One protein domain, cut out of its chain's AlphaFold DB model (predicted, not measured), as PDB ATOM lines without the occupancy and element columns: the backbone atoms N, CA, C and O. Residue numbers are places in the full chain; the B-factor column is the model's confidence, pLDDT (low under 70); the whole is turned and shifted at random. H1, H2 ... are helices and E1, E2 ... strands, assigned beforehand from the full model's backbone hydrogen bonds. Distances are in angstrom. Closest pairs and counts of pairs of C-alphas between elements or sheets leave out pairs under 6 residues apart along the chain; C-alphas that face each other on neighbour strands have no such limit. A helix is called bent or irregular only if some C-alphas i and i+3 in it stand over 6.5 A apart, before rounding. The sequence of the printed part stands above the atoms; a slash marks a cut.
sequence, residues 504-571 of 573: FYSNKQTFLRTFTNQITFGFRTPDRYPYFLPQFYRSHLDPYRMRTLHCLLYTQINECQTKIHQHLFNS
ATOM      1  N   PHE A 504     155.862 194.730 195.592       87.75
ATOM      2  CA  PHE A 504     156.567 193.448 195.541       87.75
ATOM      3  C   PHE A 504     157.422 193.345 194.270       87.75
ATOM      4  O   PHE A 504     158.598 192.982 194.311       87.75
ATOM      5  N   TYR A 505     156.849 193.775 193.149       87.81
ATOM      6  CA  TYR A 505     157.458 193.705 191.827       87.81
ATOM      7  C   TYR A 505     158.492 194.792 191.508       87.81
ATOM      8  O   TYR A 505     159.326 194.607 190.618       87.81
ATOM      9  N   SER A 506     158.460 195.926 192.211       86.25
ATOM     10  CA  SER A 506     159.403 197.038 192.019       86.25
ATOM     11  C   SER A 506     160.606 196.981 192.964       86.25
ATOM     12  O   SER A 506     161.678 197.489 192.621       86.25
ATOM     13  N   ASN A 507     160.484 196.317 194.120       88.44
ATOM     14  CA  ASN A 507     161.582 196.167 195.071       88.44
ATOM     15  C   ASN A 507     162.536 195.028 194.663       88.44
ATOM     16  O   ASN A 507     162.397 193.883 195.094       88.44
ATOM     17  N   LYS A 508     163.555 195.368 193.862       89.25
ATOM     18  CA  LYS A 508     164.582 194.428 193.379       89.25
ATOM     19  C   LYS A 508     165.233 193.610 194.495       89.25
ATOM     20  O   LYS A 508     165.439 192.412 194.326       89.25
ATOM     21  N   GLN A 509     165.603 194.248 195.604       87.75
ATOM     22  CA  GLN A 509     166.337 193.577 196.677       87.75
ATOM     23  C   GLN A 509     165.459 192.546 197.384       87.75
ATOM     24  O   GLN A 509     165.903 191.417 197.589       87.75
ATOM     25  N   THR A 510     164.227 192.922 197.725       86.94
ATOM     26  CA  THR A 510     163.267 192.008 198.348       86.94
ATOM     27  C   THR A 510     162.920 190.876 197.395       86.94
ATOM     28  O   THR A 510     163.088 189.718 197.765       86.94
ATOM     29  N   PHE A 511     162.552 191.188 196.148       90.31
ATOM     30  CA  PHE A 511     162.182 190.173 195.166       90.31
ATOM     31  C   PHE A 511     163.298 189.142 194.964       90.31
ATOM     32  O   PHE A 511     163.060 187.950 195.116       90.31
ATOM     33  N   LEU A 512     164.537 189.572 194.684       89.00
ATOM     34  CA  LEU A 512     165.650 188.645 194.431       89.00
ATOM     35  C   LEU A 512     166.006 187.771 195.643       89.00
ATOM     36  O   LEU A 512     166.574 186.699 195.457       89.00
ATOM     37  N   ARG A 513     165.678 188.207 196.866       89.56
ATOM     38  CA  ARG A 513     165.877 187.415 198.087       89.56
ATOM     39  C   ARG A 513     164.768 186.398 198.328       89.56
ATOM     40  O   ARG A 513     165.036 185.373 198.945       89.56
ATOM     41  N   THR A 514     163.539 186.688 197.901       91.75
ATOM     42  CA  THR A 514     162.364 185.917 198.327       91.75
ATOM     43  C   THR A 514     161.685 185.135 197.207       91.75
ATOM     44  O   THR A 514     160.956 184.197 197.525       91.75
ATOM     45  N   PHE A 515     161.915 185.461 195.926       92.94
ATOM     46  CA  PHE A 515     161.151 184.904 194.796       92.94
ATOM     47  C   PHE A 515     161.191 183.370 194.723       92.94
ATOM     48  O   PHE A 515     160.184 182.743 194.419       92.94
ATOM     49  N   THR A 516     162.312 182.734 195.071       94.69
ATOM     50  CA  THR A 516     162.439 181.265 195.057       94.69
ATOM     51  C   THR A 516     161.501 180.563 196.039       94.69
ATOM     52  O   THR A 516     161.195 179.388 195.847       94.69
ATOM     53  N   ASN A 517     161.023 181.271 197.068       95.44
ATOM     54  CA  ASN A 517     160.109 180.753 198.084       95.44
ATOM     55  C   ASN A 517     158.639 181.112 197.822       95.44
ATOM     56  O   ASN A 517     157.767 180.608 198.534       95.44
ATOM     57  N   GLN A 518     158.342 181.943 196.821       96.38
ATOM     58  CA  GLN A 518     156.967 182.326 196.488       96.38
ATOM     59  C   GLN A 518     156.272 181.228 195.675       96.38
ATOM     60  O   GLN A 518     156.926 180.443 194.980       96.38
ATOM     61  N   ILE A 519     154.948 181.172 195.797       97.81
ATOM     62  CA  ILE A 519     154.068 180.163 195.203       97.81
ATOM     63  C   ILE A 519     153.466 180.672 193.895       97.81
ATOM     64  O   ILE A 519     153.549 179.966 192.895       97.81
ATOM     65  N   THR A 520     152.898 181.877 193.872       97.31
ATOM     66  CA  THR A 520     152.313 182.456 192.653       97.31
ATOM     67  C   THR A 520     152.909 183.812 192.320       97.31
ATOM     68  O   THR A 520     153.421 184.516 193.190       97.31
ATOM     69  N   PHE A 521     152.842 184.166 191.040       95.25
ATOM     70  CA  PHE A 521     153.208 185.478 190.529       95.25
ATOM     71  C   PHE A 521     152.200 185.906 189.462       95.25
ATOM     72  O   PHE A 521     152.149 185.298 188.393       95.25
ATOM     73  N   GLY A 522     151.427 186.954 189.729       92.88
ATOM     74  CA  GLY A 522     150.565 187.582 188.734       92.88
ATOM     75  C   GLY A 522     151.289 188.588 187.844       92.88
ATOM     76  O   GLY A 522     152.014 189.458 188.330       92.88
ATOM     77  N   PHE A 523     151.031 188.521 186.539       88.25
ATOM     78  CA  PHE A 523     151.617 189.404 185.532       88.25
ATOM     79  C   PHE A 523     150.543 190.125 184.732       88.25
ATOM     80  O   PHE A 523     149.486 189.582 184.451       88.25
ATOM     81  N   ARG A 524     150.818 191.347 184.276       82.81
ATOM     82  CA  ARG A 524     149.895 192.078 183.402       82.81
ATOM     83  C   ARG A 524     150.665 192.960 182.435       82.81
ATOM     84  O   ARG A 524     151.680 193.533 182.784       82.81
ATOM     85  N   THR A 525     150.198 193.099 181.201       70.56
ATOM     86  CA  THR A 525     150.739 194.107 180.273       70.56
ATOM     87  C   THR A 525     150.105 195.469 180.559       70.56
ATOM     88  O   THR A 525     148.893 195.507 180.786       70.56
ATOM     89  N   PRO A 526     150.857 196.586 180.488       66.00
ATOM     90  CA  PRO A 526     152.246 196.727 180.020       66.00
ATOM     91  C   PRO A 526     153.312 196.549 181.117       66.00
ATOM     92  O   PRO A 526     154.496 196.788 180.869       66.00
ATOM     93  N   ASP A 527     152.900 196.151 182.318       65.75
ATOM     94  CA  ASP A 527     153.734 196.007 183.505       65.75
ATOM     95  C   ASP A 527     154.769 194.874 183.319       65.75
ATOM     96  O   ASP A 527     154.558 193.721 183.685       65.75
ATOM     97  N   ARG A 528     155.930 195.196 182.722       64.06
ATOM     98  CA  ARG A 528     157.068 194.271 182.512       64.06
ATOM     99  C   ARG A 528     157.822 193.970 183.809       64.06
ATOM    100  O   ARG A 528     159.052 194.061 183.850       64.06
ATOM    101  N   TYR A 529     157.106 193.661 184.880       67.50
ATOM    102  CA  TYR A 529     157.727 193.306 186.137       67.50
ATOM    103  C   TYR A 529     157.995 191.800 186.250       67.50
ATOM    104  O   TYR A 529     157.242 190.999 185.710       67.50
ATOM    105  N   PRO A 530     159.063 191.415 186.965       72.56
ATOM    106  CA  PRO A 530     160.121 192.293 187.462       72.56
ATOM    107  C   PRO A 530     161.109 192.658 186.336       72.56
ATOM    108  O   PRO A 530     161.786 191.797 185.768       72.56
ATOM    109  N   TYR A 531     161.232 193.954 186.013       77.56
ATOM    110  CA  TYR A 531     162.041 194.441 184.879       77.56
ATOM    111  C   TYR A 531     163.529 194.100 185.026       77.56
ATOM    112  O   TYR A 531     164.236 193.937 184.032       77.56
ATOM    113  N   PHE A 532     163.983 193.956 186.271       84.12
ATOM    114  CA  PHE A 532     165.360 193.664 186.651       84.12
ATOM    115  C   PHE A 532     165.755 192.188 186.530       84.12
ATOM    116  O   PHE A 532     166.918 191.873 186.790       84.12
ATOM    117  N   LEU A 533     164.837 191.276 186.174       86.81
ATOM    118  CA  LEU A 533     165.239 189.901 185.880       86.81
ATOM    119  C   LEU A 533     166.208 189.879 184.679       86.81
ATOM    120  O   LEU A 533     166.129 190.753 183.809       86.81
ATOM    121  N   PRO A 534     167.106 188.886 184.580       86.25
ATOM    122  CA  PRO A 534     167.958 188.705 183.408       86.25
ATOM    123  C   PRO A 534     167.143 188.483 182.132       86.25
ATOM    124  O   PRO A 534     166.114 187.814 182.150       86.25
ATOM    125  N   GLN A 535     167.578 189.028 181.001       84.50
ATOM    126  CA  GLN A 535     166.855 188.869 179.739       84.50
ATOM    127  C   GLN A 535     167.341 187.629 178.971       84.50
ATOM    128  O   GLN A 535     168.185 187.724 178.081       84.50
ATOM    129  N   PHE A 536     166.815 186.452 179.328       84.94
ATOM    130  CA  PHE A 536     167.127 185.186 178.640       84.94
ATOM    131  C   PHE A 536     166.438 185.062 177.274       84.94
ATOM    132  O   PHE A 536     166.958 184.427 176.357       84.94
ATOM    133  N   TYR A 537     165.271 185.689 177.140       86.44
ATOM    134  CA  TYR A 537     164.440 185.674 175.942       86.44
ATOM    135  C   TYR A 537     164.266 187.099 175.401       86.44
ATOM    136  O   TYR A 537     164.255 188.077 176.153       86.44
ATOM    137  N   ARG A 538     164.112 187.237 174.076       84.12
ATOM    138  CA  ARG A 538     163.779 188.531 173.454       84.12
ATOM    139  C   ARG A 538     162.435 189.028 173.994       84.12
ATOM    140  O   ARG A 538     161.522 188.229 174.164       84.12
ATOM    141  N   SER A 539     162.286 190.342 174.181       81.38
ATOM    142  CA  SER A 539     161.095 190.942 174.813       81.38
ATOM    143  C   SER A 539     159.758 190.523 174.190       81.38
ATOM    144  O   SER A 539     158.781 190.391 174.909       81.38
ATOM    145  N   HIS A 540     159.698 190.309 172.871       83.31
ATOM    146  CA  HIS A 540     158.464 189.891 172.193       83.31
ATOM    147  C   HIS A 540     158.133 188.399 172.377       83.31
ATOM    148  O   HIS A 540     156.999 188.007 172.140       83.31
ATOM    149  N   LEU A 541     159.105 187.573 172.781       86.00
ATOM    150  CA  LEU A 541     158.927 186.137 173.041       86.00
ATOM    151  C   LEU A 541     158.634 185.832 174.516       86.00
ATOM    152  O   LEU A 541     158.209 184.727 174.841       86.00
ATOM    153  N   ASP A 542     158.902 186.789 175.405       88.81
ATOM    154  CA  ASP A 542     158.649 186.687 176.843       88.81
ATOM    155  C   ASP A 542     158.194 188.048 177.410       88.81
ATOM    156  O   ASP A 542     158.879 188.639 178.254       88.81
ATOM    157  N   PRO A 543     157.067 188.602 176.916       86.75
ATOM    158  CA  PRO A 543     156.615 189.944 177.285       86.75
ATOM    159  C   PRO A 543     156.280 190.071 178.775       86.75
ATOM    160  O   PRO A 543     156.490 191.139 179.348       86.75
ATOM    161  N   TYR A 544     155.830 188.979 179.403       86.25
ATOM    162  CA  TYR A 544     155.503 188.904 180.831       86.25
ATOM    163  C   TYR A 544     156.679 188.476 181.713       86.25
ATOM    164  O   TYR A 544     156.540 188.462 182.924       86.25
ATOM    165  N   ARG A 545     157.839 188.115 181.147       89.00
ATOM    166  CA  ARG A 545     158.984 187.557 181.896       89.00
ATOM    167  C   ARG A 545     158.710 186.200 182.569       89.00
ATOM    168  O   ARG A 545     159.544 185.746 183.353       89.00
ATOM    169  N   MET A 546     157.599 185.532 182.250       91.62
ATOM    170  CA  MET A 546     157.236 184.221 182.802       91.62
ATOM    171  C   MET A 546     158.244 183.135 182.416       91.62
ATOM    172  O   MET A 546     158.626 182.340 183.269       91.62
ATOM    173  N   ARG A 547     158.734 183.111 181.167       92.75
ATOM    174  CA  ARG A 547     159.735 182.110 180.747       92.75
ATOM    175  C   ARG A 547     161.079 182.354 181.420       92.75
ATOM    176  O   ARG A 547     161.755 181.422 181.846       92.75
ATOM    177  N   THR A 548     161.456 183.625 181.543       92.81
ATOM    178  CA  THR A 548     162.631 184.032 182.313       92.81
ATOM    179  C   THR A 548     162.519 183.547 183.759       92.81
ATOM    180  O   THR A 548     163.443 182.898 184.248       92.81
ATOM    181  N   LEU A 549     161.400 183.835 184.433       93.88
ATOM    182  CA  LEU A 549     161.155 183.403 185.808       93.88
ATOM    183  C   LEU A 549     161.181 181.874 185.925       93.88
ATOM    184  O   LEU A 549     161.838 181.350 186.822       93.88
ATOM    185  N   HIS A 550     160.545 181.169 184.988       95.38
ATOM    186  CA  HIS A 550     160.552 179.710 184.925       95.38
ATOM    187  C   HIS A 550     161.972 179.156 184.926       95.38
ATOM    188  O   HIS A 550     162.310 178.332 185.767       95.38
ATOM    189  N   CYS A 551     162.843 179.678 184.066       94.31
ATOM    190  CA  CYS A 551     164.220 179.208 184.013       94.31
ATOM    191  C   CYS A 551     165.049 179.553 185.248       94.31
ATOM    192  O   CYS A 551     165.949 178.792 185.594       94.31
ATOM    193  N   LEU A 552     164.743 180.653 185.940       92.44
ATOM    194  CA  LEU A 552     165.372 180.957 187.228       92.44
ATOM    195  C   LEU A 552     164.927 179.995 188.339       92.44
ATOM    196  O   LEU A 552     165.731 179.684 189.211       92.44
ATOM    197  N   LEU A 553     163.672 179.538 188.316       93.50
ATOM    198  CA  LEU A 553     163.113 178.623 189.318       93.50
ATOM    199  C   LEU A 553     163.425 177.145 189.021       93.50
ATOM    200  O   LEU A 553     163.594 176.362 189.949       93.50
ATOM    201  N   TYR A 554     163.539 176.773 187.744       91.44
ATOM    202  CA  TYR A 554     163.720 175.397 187.269       91.44
ATOM    203  C   TYR A 554     165.034 175.246 186.488       91.44
ATOM    204  O   TYR A 554     165.071 174.840 185.325       91.44
ATOM    205  N   THR A 555     166.150 175.583 187.142       90.25
ATOM    206  CA  THR A 555     167.499 175.555 186.538       90.25
ATOM    207  C   THR A 555     167.971 174.163 186.110       90.25
ATOM    208  O   THR A 555     168.950 174.045 185.383       90.25
ATOM    209  N   GLN A 556     167.296 173.102 186.539       87.25
ATOM    210  CA  GLN A 556     167.550 171.721 186.141       87.25
ATOM    211  C   GLN A 556     166.988 171.369 184.753       87.25
ATOM    212  O   GLN A 556     167.392 170.364 184.179       87.25
ATOM    213  N   ILE A 557     166.078 172.176 184.193       89.19
ATOM    214  CA  ILE A 557     165.503 171.927 182.864       89.19
ATOM    215  C   ILE A 557     166.541 172.266 181.786       89.19
ATOM    216  O   ILE A 557     167.041 173.390 181.734       89.19
ATOM    217  N   ASN A 558     166.829 171.320 180.884       90.06
ATOM    218  CA  ASN A 558     167.865 171.451 179.845       90.06
ATOM    219  C   ASN A 558     167.718 172.713 178.972       90.06
ATOM    220  O   ASN A 558     168.711 173.392 178.684       90.06
ATOM    221  N   GLU A 559     166.493 173.064 178.559       89.19
ATOM    222  CA  GLU A 559     166.250 174.302 177.803       89.19
ATOM    223  C   GLU A 559     166.661 175.530 178.628       89.19
ATOM    224  O   GLU A 559     167.374 176.410 178.138       89.19
ATOM    225  N   CYS A 560     166.283 175.562 179.904       91.06
ATOM    226  CA  CYS A 560     166.612 176.652 180.808       91.06
ATOM    227  C   CYS A 560     168.109 176.746 181.098       91.06
ATOM    228  O   CYS A 560     168.663 177.844 181.033       91.06
ATOM    229  N   GLN A 561     168.796 175.620 181.308       89.38
ATOM    230  CA  GLN A 561     170.260 175.583 181.409       89.38
ATOM    231  C   GLN A 561     170.914 176.189 180.174       89.38
ATOM    232  O   GLN A 561     171.799 177.037 180.291       89.38
ATOM    233  N   THR A 562     170.434 175.807 178.991       88.75
ATOM    234  CA  THR A 562     170.938 176.321 177.718       88.75
ATOM    235  C   THR A 562     170.737 177.831 177.619       88.75
ATOM    236  O   THR A 562     171.673 178.549 177.271       88.75
ATOM    237  N   LYS A 563     169.550 178.344 177.965       87.94
ATOM    238  CA  LYS A 563     169.247 179.784 177.934       87.94
ATOM    239  C   LYS A 563     170.070 180.583 178.937       87.94
ATOM    240  O   LYS A 563     170.610 181.630 178.580       87.94
ATOM    241  N   ILE A 564     170.221 180.074 180.158       86.81
ATOM    242  CA  ILE A 564     171.059 180.682 181.194       86.81
ATOM    243  C   ILE A 564     172.518 180.699 180.736       86.81
ATOM    244  O   ILE A 564     173.165 181.742 180.791       86.81
ATOM    245  N   HIS A 565     173.031 179.579 180.222       83.31
ATOM    246  CA  HIS A 565     174.395 179.485 179.712       83.31
ATOM    247  C   HIS A 565     174.620 180.446 178.536       83.31
ATOM    248  O   HIS A 565     175.591 181.198 178.525       83.31
ATOM    249  N   GLN A 566     173.704 180.499 177.565       84.75
ATOM    250  CA  GLN A 566     173.766 181.465 176.464       84.75
ATOM    251  C   GLN A 566     173.794 182.908 176.980       84.75
ATOM    252  O   GLN A 566     174.612 183.700 176.527       84.75
ATOM    253  N   HIS A 567     172.957 183.259 177.953       82.50
ATOM    254  CA  HIS A 567     172.951 184.608 178.516       82.50
ATOM    255  C   HIS A 567     174.265 184.953 179.241       82.50
ATOM    256  O   HIS A 567     174.810 186.043 179.058       82.50
ATOM    257  N   LEU A 568     174.800 184.015 180.029       77.69
ATOM    258  CA  LEU A 568     176.028 184.212 180.804       77.69
ATOM    259  C   LEU A 568     177.297 184.231 179.940       77.69
ATOM    260  O   LEU A 568     178.237 184.946 180.277       77.69
ATOM    261  N   PHE A 569     177.334 183.461 178.847       73.12
ATOM    262  CA  PHE A 569     178.564 183.216 178.085       73.12
ATOM    263  C   PHE A 569     178.539 183.709 176.628       73.12
ATOM    264  O   PHE A 569     179.610 183.870 176.050       73.12
ATOM    265  N   ASN A 570     177.370 184.001 176.041       64.69
ATOM    266  CA  ASN A 570     177.248 184.512 174.662       64.69
ATOM    267  C   ASN A 570     176.875 186.006 174.581       64.69
ATOM    268  O   ASN A 570     176.628 186.500 173.483       64.69
ATOM    269  N   SER A 571     176.863 186.753 175.692       50.62
ATOM    270  CA  SER A 571     176.565 188.200 175.714       50.62
ATOM    271  C   SER A 571     177.689 189.102 175.162       50.62
ATOM    272  O   SER A 571     177.655 190.316 175.337       50.62
TER     273      SER A 571
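AT A GLANCE: This is residues 504 to 571 of the 573 residues of the protein "Hypothetical protein" of Adineta steineri (UniProt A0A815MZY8). Short helix H2 stands in the middle of a small domain, with the longest helix, H3, set at about a right angle to it toward one end, and with helix H1 and the three-residue strand E1 toward the other end. A long loop, residues 523 to 545, leaves E1, winds out past H2 and folds back to the place where H2 begins. The printed part has 68 residues with three named helices and one named strand, in the order H1, E1, H2, H3; E1 pairs with no named strand. The class is mostly helix, though under half of the residues are in named elements. The whole is compact, with a radius of gyration of the C-alphas of 11.9 A and spans of 30 by 26 by 18 A.

HOW THE PARTS SIT: Begin with H3, residues 558 to 569, and look from it to H2, residues 546 to 553. The two touch, and H3 does so with residues 560 to 564 alone; their closest C-alphas are those of Cys 551 and Cys 560, 4.7 A apart. Their lines are about perpendicular, at 90 degrees. From H2 go on to H1, residues 508 to 517: these two are close but not clearly touching, with the closest C-alphas, those of Thr 516 and Leu 553, 6.4 A apart. Their lines stand at 71 degrees, only just about perpendicular. H1 and H3 are apart. E1, residues 520 to 522, is apart from H1, from H2 and from H3. In the backbones of H2 and H3 every O i to N i+4 pair is within hydrogen-bond range, while in H1 4 of 6 are.

IN THESE COORDINATES: Find C-alpha 558 at (167.865, 171.451, 179.845); from there H3 runs 16.0 A to C-alpha 569 at (178.564, 183.216, 178.085). H2 runs 10.4 A from Met 546 to Leu 553. For H1, look at C-alpha 508 at (164.582, 194.428, 193.379) and go 15.1 A to Asn 517; this helix is irregular, with C-alphas 513 and 516 7.7 A apart. E1 covers 6.7 A from Thr 520 to Gly 522.

THE WHOLE: Look for the two C-alphas farthest apart at Ile 519 and Asn 570, 31.3 A from each other. The printed part has no cut. The link from E1 to H2, 23 residues, is long; those from H1 to E1 and from H2 to H3 are tight. The mean pLDDT of the printed part is 85.8, and the model's confidence is under 70 at residues 526 to 529 and 570 to 571.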